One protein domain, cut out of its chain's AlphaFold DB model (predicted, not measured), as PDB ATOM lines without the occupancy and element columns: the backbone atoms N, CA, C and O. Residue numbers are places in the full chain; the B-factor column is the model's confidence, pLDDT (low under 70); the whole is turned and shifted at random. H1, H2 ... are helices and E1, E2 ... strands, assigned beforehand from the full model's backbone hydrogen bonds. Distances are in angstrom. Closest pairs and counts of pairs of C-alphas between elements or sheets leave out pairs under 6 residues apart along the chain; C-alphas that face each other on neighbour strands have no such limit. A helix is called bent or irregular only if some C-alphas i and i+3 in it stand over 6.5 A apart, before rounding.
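What this domain is: This is residues 6 to 91 of the 136 residues of the protein "Rad4 domain-containing protein" of Cytospora leucostoma (UniProt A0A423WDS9). One very long, slightly kinked helix, H3, makes the long axis, and H2 runs beside its first part as the shorter arm of a narrow V that closes at the H2 to H3 link. On one side of this V, the small strand hairpin of E1 and E2 packs on H2 through E2, and the short H1 packs on H3 at residues 71 to 74; residues 27 to 36 and the far end of H3 with the last residues, 79 to 91, stick out. The printed part has 86 residues, with two named strands and then three named helices in the order E1, E2, H1, H2, H3; the sheet, in the order E1 - E2, is antiparallel, and the class is mostly helix. The whole is loose, with a radius of gyration of the C-alphas of 17.0 A, and elongated, spanning 57 by 32 by 19 A.

Where its parts are: Find C-alpha 6 at (28.063, 8.628, 28.702); here E1 begins and runs to residue 8. E2 follows in residues 11 to 14, and H1 in residues 16 to 19. Go on to C-alpha 34 at (33.025, 23.627, 25.960), where H2 begins; it runs to residue 49, 22.4 A from first to last C-alpha. H3 takes residues 54 to 89 over 52.0 A and ends at C-alpha 89, at (49.967, 17.973, -4.493).

How they stand to each other: Look first at the hairpin E1 and E2, antiparallel at 170 degrees, where N 6 and O 13 are 2.9 A apart and N 13 and O 6 are 3.0 A apart, within hydrogen-bond range. E2 and H2 have 13 pairs of C-alphas within 8 A, the closest being those of Gly 11 and Arg 45 at 4.1 A. E2 and H3 are near each other, with 6 pairs of C-alphas within 10 A. H1 touches H3, which meets it with residues 71 to 74 alone; the closest C-alphas, those of Arg 17 and Leu 71, are 5.9 A apart. H2 and H3 are close but not clearly touching, at a shallow tilt of 28 degrees, opposite ways; their closest C-alphas, of Arg 49 and Lys 57, are 6.8 A apart. H1 and H2 are apart, and E1 is apart from H1 and H3. H3 has a kink of 35 degrees near residue 75; it is neither bent nor irregular, but only just: C-alphas 74 and 77 are 6.2 A apart. In H2 every O i to N i+4 pair is within hydrogen-bond range, in H3 30 of 32, and H1 is too short for such a pair.

The domain as a whole: Look for the two C-alphas farthest apart at Ser 51 and Gln 91, 57.9 A. The printed part has no cut. The link from H1 to H2, residues 20 to 33, is long; the others are tight. The mean pLDDT of the printed part is 91.4, and the model's confidence is under 70 at residues 89 to 91.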
ATOM      1  N   ALA A   6      28.161   9.905  28.018       96.50
ATOM      2  CA  ALA A   6      28.063   8.628  28.702       96.50
ATOM      3  C   ALA A   6      28.108   8.855  30.215       96.50
ATOM      4  O   ALA A   6      28.925   9.638  30.698       96.50
ATOM      5  N   PHE A   7      27.246   8.148  30.944       96.62
ATOM      6  CA  PHE A   7      27.197   8.143  32.403       96.62
ATOM      7  C   PHE A   7      27.465   6.734  32.921       96.62
ATOM      8  O   PHE A   7      26.951   5.756  32.374       96.62
ATOM      9  N   SER A   8      28.231   6.643  33.998       94.12
ATOM     10  CA  SER A   8      28.473   5.410  34.732       94.12
ATOM     11  C   SER A   8      28.563   5.691  36.232       94.12
ATOM     12  O   SER A   8      28.533   6.837  36.680       94.12
ATOM     13  N   VAL A   9      28.694   4.625  37.021       94.62
ATOM     14  CA  VAL A   9      29.009   4.729  38.454       94.62
ATOM     15  C   VAL A   9      30.367   5.387  38.716       94.62
ATOM     16  O   VAL A   9      30.583   5.930  39.795       94.62
ATOM     17  N   ASP A  10      31.263   5.379  37.729       94.12
ATOM     18  CA  ASP A  10      32.628   5.891  37.848       94.12
ATOM     19  C   ASP A  10      32.781   7.338  37.346       94.12
ATOM     20  O   ASP A  10      33.854   7.932  37.512       94.12
ATOM     21  N   GLY A  11      31.725   7.913  36.754       95.75
ATOM     22  CA  GLY A  11      31.664   9.313  36.338       95.75
ATOM     23  C   GLY A  11      30.914   9.538  35.023       95.75
ATOM     24  O   GLY A  11      30.038   8.766  34.630       95.75
ATOM     25  N   ALA A  12      31.268  10.627  34.337       96.81
ATOM     26  CA  ALA A  12      30.713  10.991  33.037       96.81
ATOM     27  C   ALA A  12      31.809  11.386  32.028       96.81
ATOM     28  O   ALA A  12      32.848  11.943  32.402       96.81
ATOM     29  N   THR A  13      31.552  11.116  30.742       96.00
ATOM     30  CA  THR A  13      32.462  11.413  29.620       96.00
ATOM     31  C   THR A  13      31.691  11.872  28.383       96.00
ATOM     32  O   THR A  13      30.643  11.317  28.041       96.00
ATOM     33  N   ASP A  14      32.231  12.866  27.673       95.19
ATOM     34  CA  ASP A  14      31.735  13.258  26.354       95.19
ATOM     35  C   ASP A  14      32.220  12.277  25.276       95.19
ATOM     36  O   ASP A  14      33.365  12.313  24.827       95.19
ATOM     37  N   VAL A  15      31.310  11.415  24.825       94.94
ATOM     38  CA  VAL A  15      31.549  10.409  23.783       94.94
ATOM     39  C   VAL A  15      31.073  10.880  22.406       94.94
ATOM     40  O   VAL A  15      31.024  10.091  21.459       94.94
ATOM     41  N   THR A  16      30.747  12.168  22.239       93.38
ATOM     42  CA  THR A  16      30.238  12.731  20.975       93.38
ATOM     43  C   THR A  16      31.145  12.392  19.796       93.38
ATOM     44  O   THR A  16      30.645  12.052  18.725       93.38
ATOM     45  N   ARG A  17      32.471  12.395  19.984       90.44
ATOM     46  CA  ARG A  17      33.443  12.068  18.923       90.44
ATOM     47  C   ARG A  17      33.375  10.617  18.447       90.44
ATOM     48  O   ARG A  17      33.694  10.348  17.290       90.44
ATOM     49  N   ARG A  18      32.897   9.690  19.282       91.50
ATOM     50  CA  ARG A  18      32.696   8.290  18.887       91.50
ATOM     51  C   ARG A  18      31.555   8.154  17.872       91.50
ATOM     52  O   ARG A  18      31.674   7.358  16.939       91.50
ATOM     53  N   TYR A  19      30.506   8.970  18.010       91.38
ATOM     54  CA  TYR A  19      29.274   8.891  17.211       91.38
ATOM     55  C   TYR A  19      29.188   9.921  16.078       91.38
ATOM     56  O   TYR A  19      28.590   9.657  15.036       91.38
ATOM     57  N   VAL A  20      29.807  11.088  16.241       90.06
ATOM     58  CA  VAL A  20      29.796  12.179  15.261       90.06
ATOM     59  C   VAL A  20      31.191  12.315  14.656       90.06
ATOM     60  O   VAL A  20      32.018  13.108  15.100       90.06
ATOM     61  N   ARG A  21      31.456  11.490  13.636       83.81
ATOM     62  CA  ARG A  21      32.763  11.409  12.956       83.81
ATOM     63  C   ARG A  21      32.980  12.508  11.914       83.81
ATOM     64  O   ARG A  21      34.113  12.901  11.671       83.81
ATOM     65  N   LYS A  22      31.900  12.995  11.291       83.62
ATOM     66  CA  LYS A  22      31.931  14.081  10.301       83.62
ATOM     67  C   LYS A  22      31.343  15.348  10.901       83.62
ATOM     68  O   LYS A  22      30.270  15.298  11.502       83.62
ATOM     69  N   TRP A  23      32.016  16.471  10.673       76.06
ATOM     70  CA  TRP A  23      31.558  17.787  11.113       76.06
ATOM     71  C   TRP A  23      30.186  18.144  10.524       76.06
ATOM     72  O   TRP A  23      29.347  18.670  11.251       76.06
ATOM     73  N   ASP A  24      29.902  17.729   9.286       83.38
ATOM     74  CA  ASP A  24      28.611  17.953   8.611       83.38
ATOM     75  C   ASP A  24      27.417  17.282   9.310       83.38
ATOM     76  O   ASP A  24      26.273  17.701   9.157       83.38
ATOM     77  N   HIS A  25      27.670  16.227  10.090       85.31
ATOM     78  CA  HIS A  25      26.639  15.514  10.853       85.31
ATOM     79  C   HIS A  25      26.540  16.001  12.310       85.31
ATOM     80  O   HIS A  25      25.678  15.541  13.077       85.31
ATOM     81  N   SER A  26      27.426  16.920  12.708       87.50
ATOM     82  CA  SER A  26      27.376  17.574  14.010       87.50
ATOM     83  C   SER A  26      26.362  18.711  13.982       87.50
ATOM     84  O   SER A  26      26.267  19.472  13.022       87.50
ATOM     85  N   TRP A  27      25.569  18.816  15.042       91.00
ATOM     86  CA  TRP A  27      24.760  20.012  15.266       91.00
ATOM     87  C   TRP A  27      25.535  20.983  16.144       91.00
ATOM     88  O   TRP A  27      26.390  20.567  16.927       91.00
ATOM     89  N   ARG A  28      25.226  22.280  16.025       89.62
ATOM     90  CA  ARG A  28      25.895  23.319  16.815       89.62
ATOM     91  C   ARG A  28      25.768  23.022  18.313       89.62
ATOM     92  O   ARG A  28      24.684  22.716  18.803       89.62
ATOM     93  N   ARG A  29      26.892  23.132  19.021       91.88
ATOM     94  CA  ARG A  29      27.013  22.962  20.472       91.88
ATOM     95  C   ARG A  29      26.906  24.331  21.140       91.88
ATOM     96  O   ARG A  29      27.901  25.012  21.333       91.88
ATOM     97  N   ASN A  30      25.673  24.783  21.374       93.69
ATOM     98  CA  ASN A  30      25.366  26.135  21.859       93.69
ATOM     99  C   ASN A  30      24.612  26.166  23.198       93.69
ATOM    100  O   ASN A  30      24.157  27.231  23.603       93.69
ATOM    101  N   VAL A  31      24.445  25.018  23.861       92.44
ATOM    102  CA  VAL A  31      23.743  24.945  25.153       92.44
ATOM    103  C   VAL A  31      24.643  25.455  26.282       92.44
ATOM    104  O   VAL A  31      24.181  26.169  27.165       92.44
ATOM    105  N   CYS A  32      25.938  25.136  26.229       93.31
ATOM    106  CA  CYS A  32      26.967  25.632  27.140       93.31
ATOM    107  C   CYS A  32      28.312  25.773  26.410       93.31
ATOM    108  O   CYS A  32      28.495  25.206  25.328       93.31
ATOM    109  N   SER A  33      29.250  26.533  26.989       95.56
ATOM    110  CA  SER A  33      30.629  26.579  26.496       95.56
ATOM    111  C   SER A  33      31.336  25.242  26.739       95.56
ATOM    112  O   SER A  33      31.053  24.541  27.712       95.56
ATOM    113  N   GLU A  34      32.277  24.891  25.859       93.50
ATOM    114  CA  GLU A  34      33.025  23.627  25.960       93.50
ATOM    115  C   GLU A  34      33.824  23.525  27.265       93.50
ATOM    116  O   GLU A  34      33.909  22.454  27.856       93.50
ATOM    117  N   GLU A  35      34.354  24.648  27.753       95.31
ATOM    118  CA  GLU A  35      35.048  24.723  29.040       95.31
ATOM    119  C   GLU A  35      34.118  24.385  30.211       95.31
ATOM    120  O   GLU A  35      34.471  23.575  31.065       95.31
ATOM    121  N   VAL A  36      32.905  24.950  30.224       97.00
ATOM    122  CA  VAL A  36      31.919  24.681  31.278       97.00
ATOM    123  C   VAL A  36      31.477  23.223  31.235       97.00
ATOM    124  O   VAL A  36      31.380  22.586  32.280       97.00
ATOM    125  N   LEU A  37      31.250  22.663  30.044       95.69
ATOM    126  CA  LEU A  37      30.930  21.244  29.914       95.69
ATOM    127  C   LEU A  37      32.058  20.360  30.456       95.69
ATOM    128  O   LEU A  37      31.792  19.437  31.222       95.69
ATOM    129  N   LEU A  38      33.306  20.645  30.076       95.06
ATOM    130  CA  LEU A  38      34.469  19.899  30.546       95.06
ATOM    131  C   LEU A  38      34.596  19.970  32.071       95.06
ATOM    132  O   LEU A  38      34.801  18.939  32.709       95.06
ATOM    133  N   HIS A  39      34.422  21.161  32.646       97.12
ATOM    134  CA  HIS A  39      34.462  21.371  34.088       97.12
ATOM    135  C   HIS A  39      33.398  20.543  34.815       97.12
ATOM    136  O   HIS A  39      33.725  19.808  35.743       97.12
ATOM    137  N   ILE A  40      32.147  20.581  34.346       97.25
ATOM    138  CA  ILE A  40      31.045  19.804  34.933       97.25
ATOM    139  C   ILE A  40      31.336  18.297  34.861       97.25
ATOM    140  O   ILE A  40      31.108  17.571  35.826       97.25
ATOM    141  N   LEU A  41      31.866  17.799  33.738       96.50
ATOM    142  CA  LEU A  41      32.222  16.380  33.600       96.50
ATOM    143  C   LEU A  41      33.342  15.970  34.567       96.50
ATOM    144  O   LEU A  41      33.281  14.889  35.159       96.50
ATOM    145  N   GLN A  42      34.352  16.826  34.739       96.31
ATOM    146  CA  GLN A  42      35.435  16.614  35.700       96.31
ATOM    147  C   GLN A  42      34.922  16.626  37.140       96.31
ATOM    148  O   GLN A  42      35.336  15.784  37.933       96.31
ATOM    149  N   GLU A  43      34.001  17.531  37.465       97.56
ATOM    150  CA  GLU A  43      33.383  17.613  38.785       97.56
ATOM    151  C   GLU A  43      32.590  16.341  39.096       97.56
ATOM    152  O   GLU A  43      32.892  15.674  40.083       97.56
ATOM    153  N   ILE A  44      31.684  15.920  38.203       96.62
ATOM    154  CA  ILE A  44      30.916  14.669  38.352       96.62
ATOM    155  C   ILE A  44      31.858  13.485  38.590       96.62
ATOM    156  O   ILE A  44      31.644  12.680  39.494       96.62
ATOM    157  N   ARG A  45      32.937  13.383  37.808       95.38
ATOM    158  CA  ARG A  45      33.927  12.311  37.953       95.38
ATOM    159  C   ARG A  45      34.661  12.378  39.289       95.38
ATOM    160  O   ARG A  45      34.815  11.350  39.948       95.38
ATOM    161  N   ALA A  46      35.108  13.562  39.697       95.50
ATOM    162  CA  ALA A  46      35.778  13.755  40.974       95.50
ATOM    163  C   ALA A  46      34.857  13.347  42.128       95.50
ATOM    164  O   ALA A  46      35.288  12.628  43.026       95.50
ATOM    165  N   GLU A  47      33.581  13.732  42.076       96.12
ATOM    166  CA  GLU A  47      32.580  13.346  43.068       96.12
ATOM    167  C   GLU A  47      32.333  11.840  43.109       96.12
ATOM    168  O   GLU A  47      32.448  11.247  44.184       96.12
ATOM    169  N   SER A  48      32.094  11.207  41.956       94.00
ATOM    170  CA  SER A  48      31.915   9.753  41.846       94.00
ATOM    171  C   SER A  48      33.120   8.972  42.370       94.00
ATOM    172  O   SER A  48      32.966   7.898  42.951       94.00
ATOM    173  N   ARG A  49      34.338   9.504  42.198       95.12
ATOM    174  CA  ARG A  49      35.576   8.827  42.603       95.12
ATOM    175  C   ARG A  49      36.033   9.171  44.018       95.12
ATOM    176  O   ARG A  49      36.927   8.487  44.509       95.12
ATOM    177  N   LYS A  50      35.440  10.146  44.724       94.50
ATOM    178  CA  LYS A  50      35.826  10.504  46.113       94.50
ATOM    179  C   LYS A  50      35.896   9.274  47.028       94.50
ATOM    180  O   LYS A  50      36.868   9.137  47.770       94.50
ATOM    181  N   SER A  51      34.932   8.361  46.907       90.81
ATOM    182  CA  SER A  51      34.777   7.154  47.735       90.81
ATOM    183  C   SER A  51      35.664   5.959  47.350       90.81
ATOM    184  O   SER A  51      35.663   4.964  48.069       90.81
ATOM    185  N   LYS A  52      36.425   6.030  46.249       94.00
ATOM    186  CA  LYS A  52      37.254   4.916  45.753       94.00
ATOM    187  C   LYS A  52      38.648   4.868  46.383       94.00
ATOM    188  O   LYS A  52      39.185   5.900  46.811       94.00
ATOM    189  N   THR A  53      39.262   3.680  46.382       96.94
ATOM    190  CA  THR A  53      40.653   3.493  46.829       96.94
ATOM    191  C   THR A  53      41.644   4.139  45.854       96.94
ATOM    192  O   THR A  53      41.293   4.491  44.725       96.94
ATOM    193  N   LYS A  54      42.896   4.331  46.288       95.19
ATOM    194  CA  LYS A  54      43.938   4.968  45.466       95.19
ATOM    195  C   LYS A  54      44.268   4.121  44.235       95.19
ATOM    196  O   LYS A  54      44.442   4.659  43.146       95.19
ATOM    197  N   GLU A  55      44.287   2.806  44.400       95.94
ATOM    198  CA  GLU A  55      44.553   1.831  43.342       95.94
ATOM    199  C   GLU A  55      43.442   1.857  42.290       95.94
ATOM    200  O   GLU A  55      43.710   1.867  41.090       95.94
ATOM    201  N   GLU A  56      42.183   1.922  42.731       95.00
ATOM    202  CA  GLU A  56      41.040   1.960  41.825       95.00
ATOM    203  C   GLU A  56      40.965   3.289  41.065       95.00
ATOM    204  O   GLU A  56      40.696   3.289  39.866       95.00
ATOM    205  N   LYS A  57      41.280   4.409  41.730       95.12
ATOM    206  CA  LYS A  57      41.436   5.720  41.079       95.12
ATOM    207  C   LYS A  57      42.502   5.672  39.991       95.12
ATOM    208  O   LYS A  57      42.219   6.042  38.860       95.12
ATOM    209  N   HIS A  58      43.683   5.140  40.306       96.31
ATOM    210  CA  HIS A  58      44.775   5.050  39.341       96.31
ATOM    211  C   HIS A  58      44.416   4.183  38.124       96.31
ATOM    212  O   HIS A  58      44.690   4.567  36.988       96.31
ATOM    213  N   ARG A  59      43.746   3.041  38.341       97.19
ATOM    214  CA  ARG A  59      43.242   2.202  37.242       97.19
ATOM    215  C   ARG A  59      42.257   2.970  36.355       97.19
ATOM    216  O   ARG A  59      42.399   2.942  35.137       97.19
ATOM    217  N   LEU A  60      41.294   3.666  36.959       95.81
ATOM    218  CA  LEU A  60      40.291   4.446  36.230       95.81
ATOM    219  C   LEU A  60      40.905   5.629  35.469       95.81
ATOM    220  O   LEU A  60      40.472   5.923  34.362       95.81
ATOM    221  N   ASP A  61      41.930   6.285  36.012       94.88
ATOM    222  CA  ASP A  61      42.624   7.381  35.324       94.88
ATOM    223  C   ASP A  61      43.430   6.876  34.114       94.88
ATOM    224  O   ASP A  61      43.505   7.542  33.076       94.88
ATOM    225  N   SER A  62      43.993   5.668  34.213       96.25
ATOM    226  CA  SER A  62      44.627   4.986  33.078       96.25
ATOM    227  C   SER A  62      43.606   4.650  31.981       96.25
ATOM    228  O   SER A  62      43.848   4.916  30.802       96.25
ATOM    229  N   GLU A  63      42.426   4.147  32.362       95.94
ATOM    230  CA  GLU A  63      41.319   3.858  31.437       95.94
ATOM    231  C   GLU A  63      40.780   5.131  30.761       95.94
ATOM    232  O   GLU A  63      40.636   5.156  29.538       95.94
ATOM    233  N   ASP A  64      40.578   6.212  31.520       95.12
ATOM    234  CA  ASP A  64      40.176   7.521  30.990       95.12
ATOM    235  C   ASP A  64      41.195   8.059  29.975       95.12
ATOM    236  O   ASP A  64      40.824   8.628  28.946       95.12
ATOM    237  N   SER A  65      42.491   7.891  30.262       94.50
ATOM    238  CA  SER A  65      43.573   8.335  29.378       94.50
ATOM    239  C   SER A  65      43.567   7.554  28.064       94.50
ATOM    240  O   SER A  65      43.709   8.140  26.987       94.50
ATOM    241  N   ALA A  66      43.357   6.238  28.138       96.00
ATOM    242  CA  ALA A  66      43.227   5.391  26.959       96.00
ATOM    243  C   ALA A  66      41.996   5.772  26.116       96.00
ATOM    244  O   ALA A  66      42.102   5.892  24.892       96.00
ATOM    245  N   GLU A  67      40.850   6.036  26.752       94.25
ATOM    246  CA  GLU A  67      39.641   6.486  26.055       94.25
ATOM    247  C   GLU A  67      39.836   7.865  25.399       94.25
ATOM    248  O   GLU A  67      39.452   8.065  24.245       94.25
ATOM    249  N   ALA A  68      40.487   8.812  26.081       92.81
ATOM    250  CA  ALA A  68      40.779  10.129  25.518       92.81
ATOM    251  C   ALA A  68      41.633  10.030  24.240       92.81
ATOM    252  O   ALA A  68      41.355  10.718  23.252       92.81
ATOM    253  N   MET A  69      42.629   9.138  24.229       93.75
ATOM    254  CA  MET A  69      43.441   8.865  23.039       93.75
ATOM    255  C   MET A  69      42.624   8.225  21.909       93.75
ATOM    256  O   MET A  69      42.768   8.624  20.753       93.75
ATOM    257  N   GLU A  70      41.723   7.285  22.213       94.00
ATOM    258  CA  GLU A  70      40.817   6.691  21.216       94.00
ATOM    259  C   GLU A  70      39.942   7.765  20.543       94.00
ATOM    260  O   GLU A  70      39.835   7.824  19.310       94.00
ATOM    261  N   LEU A  71      39.340   8.647  21.345       91.06
ATOM    262  CA  LEU A  71      38.471   9.717  20.854       91.06
ATOM    263  C   LEU A  71      39.247  10.742  20.016       91.06
ATOM    264  O   LEU A  71      38.737  11.196  18.985       91.06
ATOM    265  N   LEU A  72      40.482  11.071  20.412       90.94
ATOM    266  CA  LEU A  72      41.366  11.969  19.668       90.94
ATOM    267  C   LEU A  72      41.821  11.357  18.336       90.94
ATOM    268  O   LEU A  72      41.786  12.033  17.305       90.94
ATOM    269  N   ASN A  73      42.177  10.070  18.315       90.00
ATOM    270  CA  ASN A  73      42.602   9.366  17.101       90.00
ATOM    271  C   ASN A  73      41.530   9.376  16.005       90.00
ATOM    272  O   ASN A  73      41.857   9.445  14.818       90.00
ATOM    273  N   GLY A  74      40.250   9.389  16.392       84.94
ATOM    274  CA  GLY A  74      39.135   9.563  15.461       84.94
ATOM    275  C   GLY A  74      39.164  10.883  14.675       84.94
ATOM    276  O   GLY A  74      38.551  10.956  13.612       84.94
ATOM    277  N   ILE A  75      39.867  11.900  15.179       86.12
ATOM    278  CA  ILE A  75      40.050  13.214  14.550       86.12
ATOM    279  C   ILE A  75      41.405  13.285  13.845       86.12
ATOM    280  O   ILE A  75      41.489  13.756  12.713       86.12
ATOM    281  N   VAL A  76      42.462  12.802  14.501       89.06
ATOM    282  CA  VAL A  76      43.837  12.915  13.999       89.06
ATOM    283  C   VAL A  76      44.028  12.124  12.706       89.06
ATOM    284  O   VAL A  76      44.574  12.672  11.758       89.06
ATOM    285  N   ALA A  77      43.543  10.882  12.613       87.69
ATOM    286  CA  ALA A  77      43.803  10.041  11.438       87.69
ATOM    287  C   ALA A  77      43.214  10.592  10.113       87.69
ATOM    288  O   ALA A  77      43.911  10.579   9.096       87.69
ATOM    289  N   PRO A  78      41.971  11.114  10.068       86.00
ATOM    290  CA  PRO A  78      41.469  11.797   8.875       86.00
ATOM    291  C   PRO A  78      42.246  13.076   8.534       86.00
ATOM    292  O   PRO A  78      42.524  13.321   7.361       86.00
ATOM    293  N   LEU A  79      42.618  13.866   9.548       87.81
ATOM    294  CA  LEU A  79      43.364  15.112   9.350       87.81
ATOM    295  C   LEU A  79      44.767  14.855   8.801       87.81
ATOM    296  O   LEU A  79      45.194  15.542   7.876       87.81
ATOM    297  N   THR A  80      45.486  13.860   9.328       92.56
ATOM    298  CA  THR A  80      46.826  13.513   8.837       92.56
ATOM    299  C   THR A  80      46.776  13.058   7.384       92.56
ATOM    300  O   THR A  80      47.589  13.516   6.586       92.56
ATOM    301  N   LEU A  81      45.783  12.246   7.004       89.94
ATOM    302  CA  LEU A  81      45.574  11.835   5.614       89.94
ATOM    303  C   LEU A  81      45.328  13.032   4.686       89.94
ATOM    304  O   LEU A  81      45.865  13.084   3.579       89.94
ATOM    305  N   GLU A  82      44.505  13.986   5.118       89.00
ATOM    306  CA  GLU A  82      44.193  15.178   4.333       89.00
ATOM    307  C   GLU A  82      45.421  16.086   4.173       89.00
ATOM    308  O   GLU A  82      45.746  16.491   3.056       89.00
ATOM    309  N   LEU A  83      46.188  16.298   5.247       91.69
ATOM    310  CA  LEU A  83      47.462  17.020   5.203       91.69
ATOM    311  C   LEU A  83      48.486  16.339   4.282       91.69
ATOM    312  O   LEU A  83      49.122  17.013   3.471       91.69
ATOM    313  N   SER A  84      48.617  15.010   4.340       92.69
ATOM    314  CA  SER A  84      49.505  14.257   3.443       92.69
ATOM    315  C   SER A  84      49.122  14.420   1.969       92.69
ATOM    316  O   SER A  84      50.007  14.540   1.116       92.69
ATOM    317  N   ARG A  85      47.819  14.477   1.652       91.44
ATOM    318  CA  ARG A  85      47.333  14.734   0.285       91.44
ATOM    319  C   ARG A  85      47.693  16.140  -0.185       91.44
ATOM    320  O   ARG A  85      48.211  16.288  -1.288       91.44
ATOM    321  N   LEU A  86      47.475  17.149   0.658       91.25
ATOM    322  CA  LEU A  86      47.810  18.541   0.340       91.25
ATOM    323  C   LEU A  86      49.313  18.721   0.093       91.25
ATOM    324  O   LEU A  86      49.705  19.362  -0.882       91.25
ATOM    325  N   TYR A  87      50.154  18.105   0.927       82.56
ATOM    326  CA  TYR A  87      51.605  18.191   0.782       82.56
ATOM    327  C   TYR A  87      52.097  17.510  -0.503       82.56
ATOM    328  O   TYR A  87      52.906  18.081  -1.234       82.56
ATOM    329  N   THR A  88      51.532  16.345  -0.844       77.19
ATOM    330  CA  THR A  88      51.852  15.607  -2.081       77.19
ATOM    331  C   THR A  88      51.492  16.393  -3.347       77.19
ATOM    332  O   THR A  88      52.238  16.362  -4.320       77.19
ATOM    333  N   THR A  89      50.386  17.145  -3.345       63.53
ATOM    334  CA  THR A  89      49.967  17.973  -4.493       63.53
ATOM    335  C   THR A  89      50.868  19.194  -4.728       63.53
ATOM    336  O   THR A  89      50.929  19.695  -5.848       63.53
ATOM    337  N   SER A  90      51.581  19.674  -3.707       59.69
ATOM    338  CA  SER A  90      52.395  20.899  -3.787       59.69
ATOM    339  C   SER A  90      53.838  20.707  -4.288       59.69
ATOM    340  O   SER A  90      54.551  21.692  -4.470       59.69
ATOM    341  N   GLN A  91      54.281  19.469  -4.535       54.59
ATOM    342  CA  GLN A  91      55.648  19.160  -4.975       54.59
ATOM    343  C   GLN A  91      55.735  18.847  -6.482       54.59
ATOM    344  O   GLN A  91      55.074  17.930  -6.968       54.59
TER     345      GLN A  91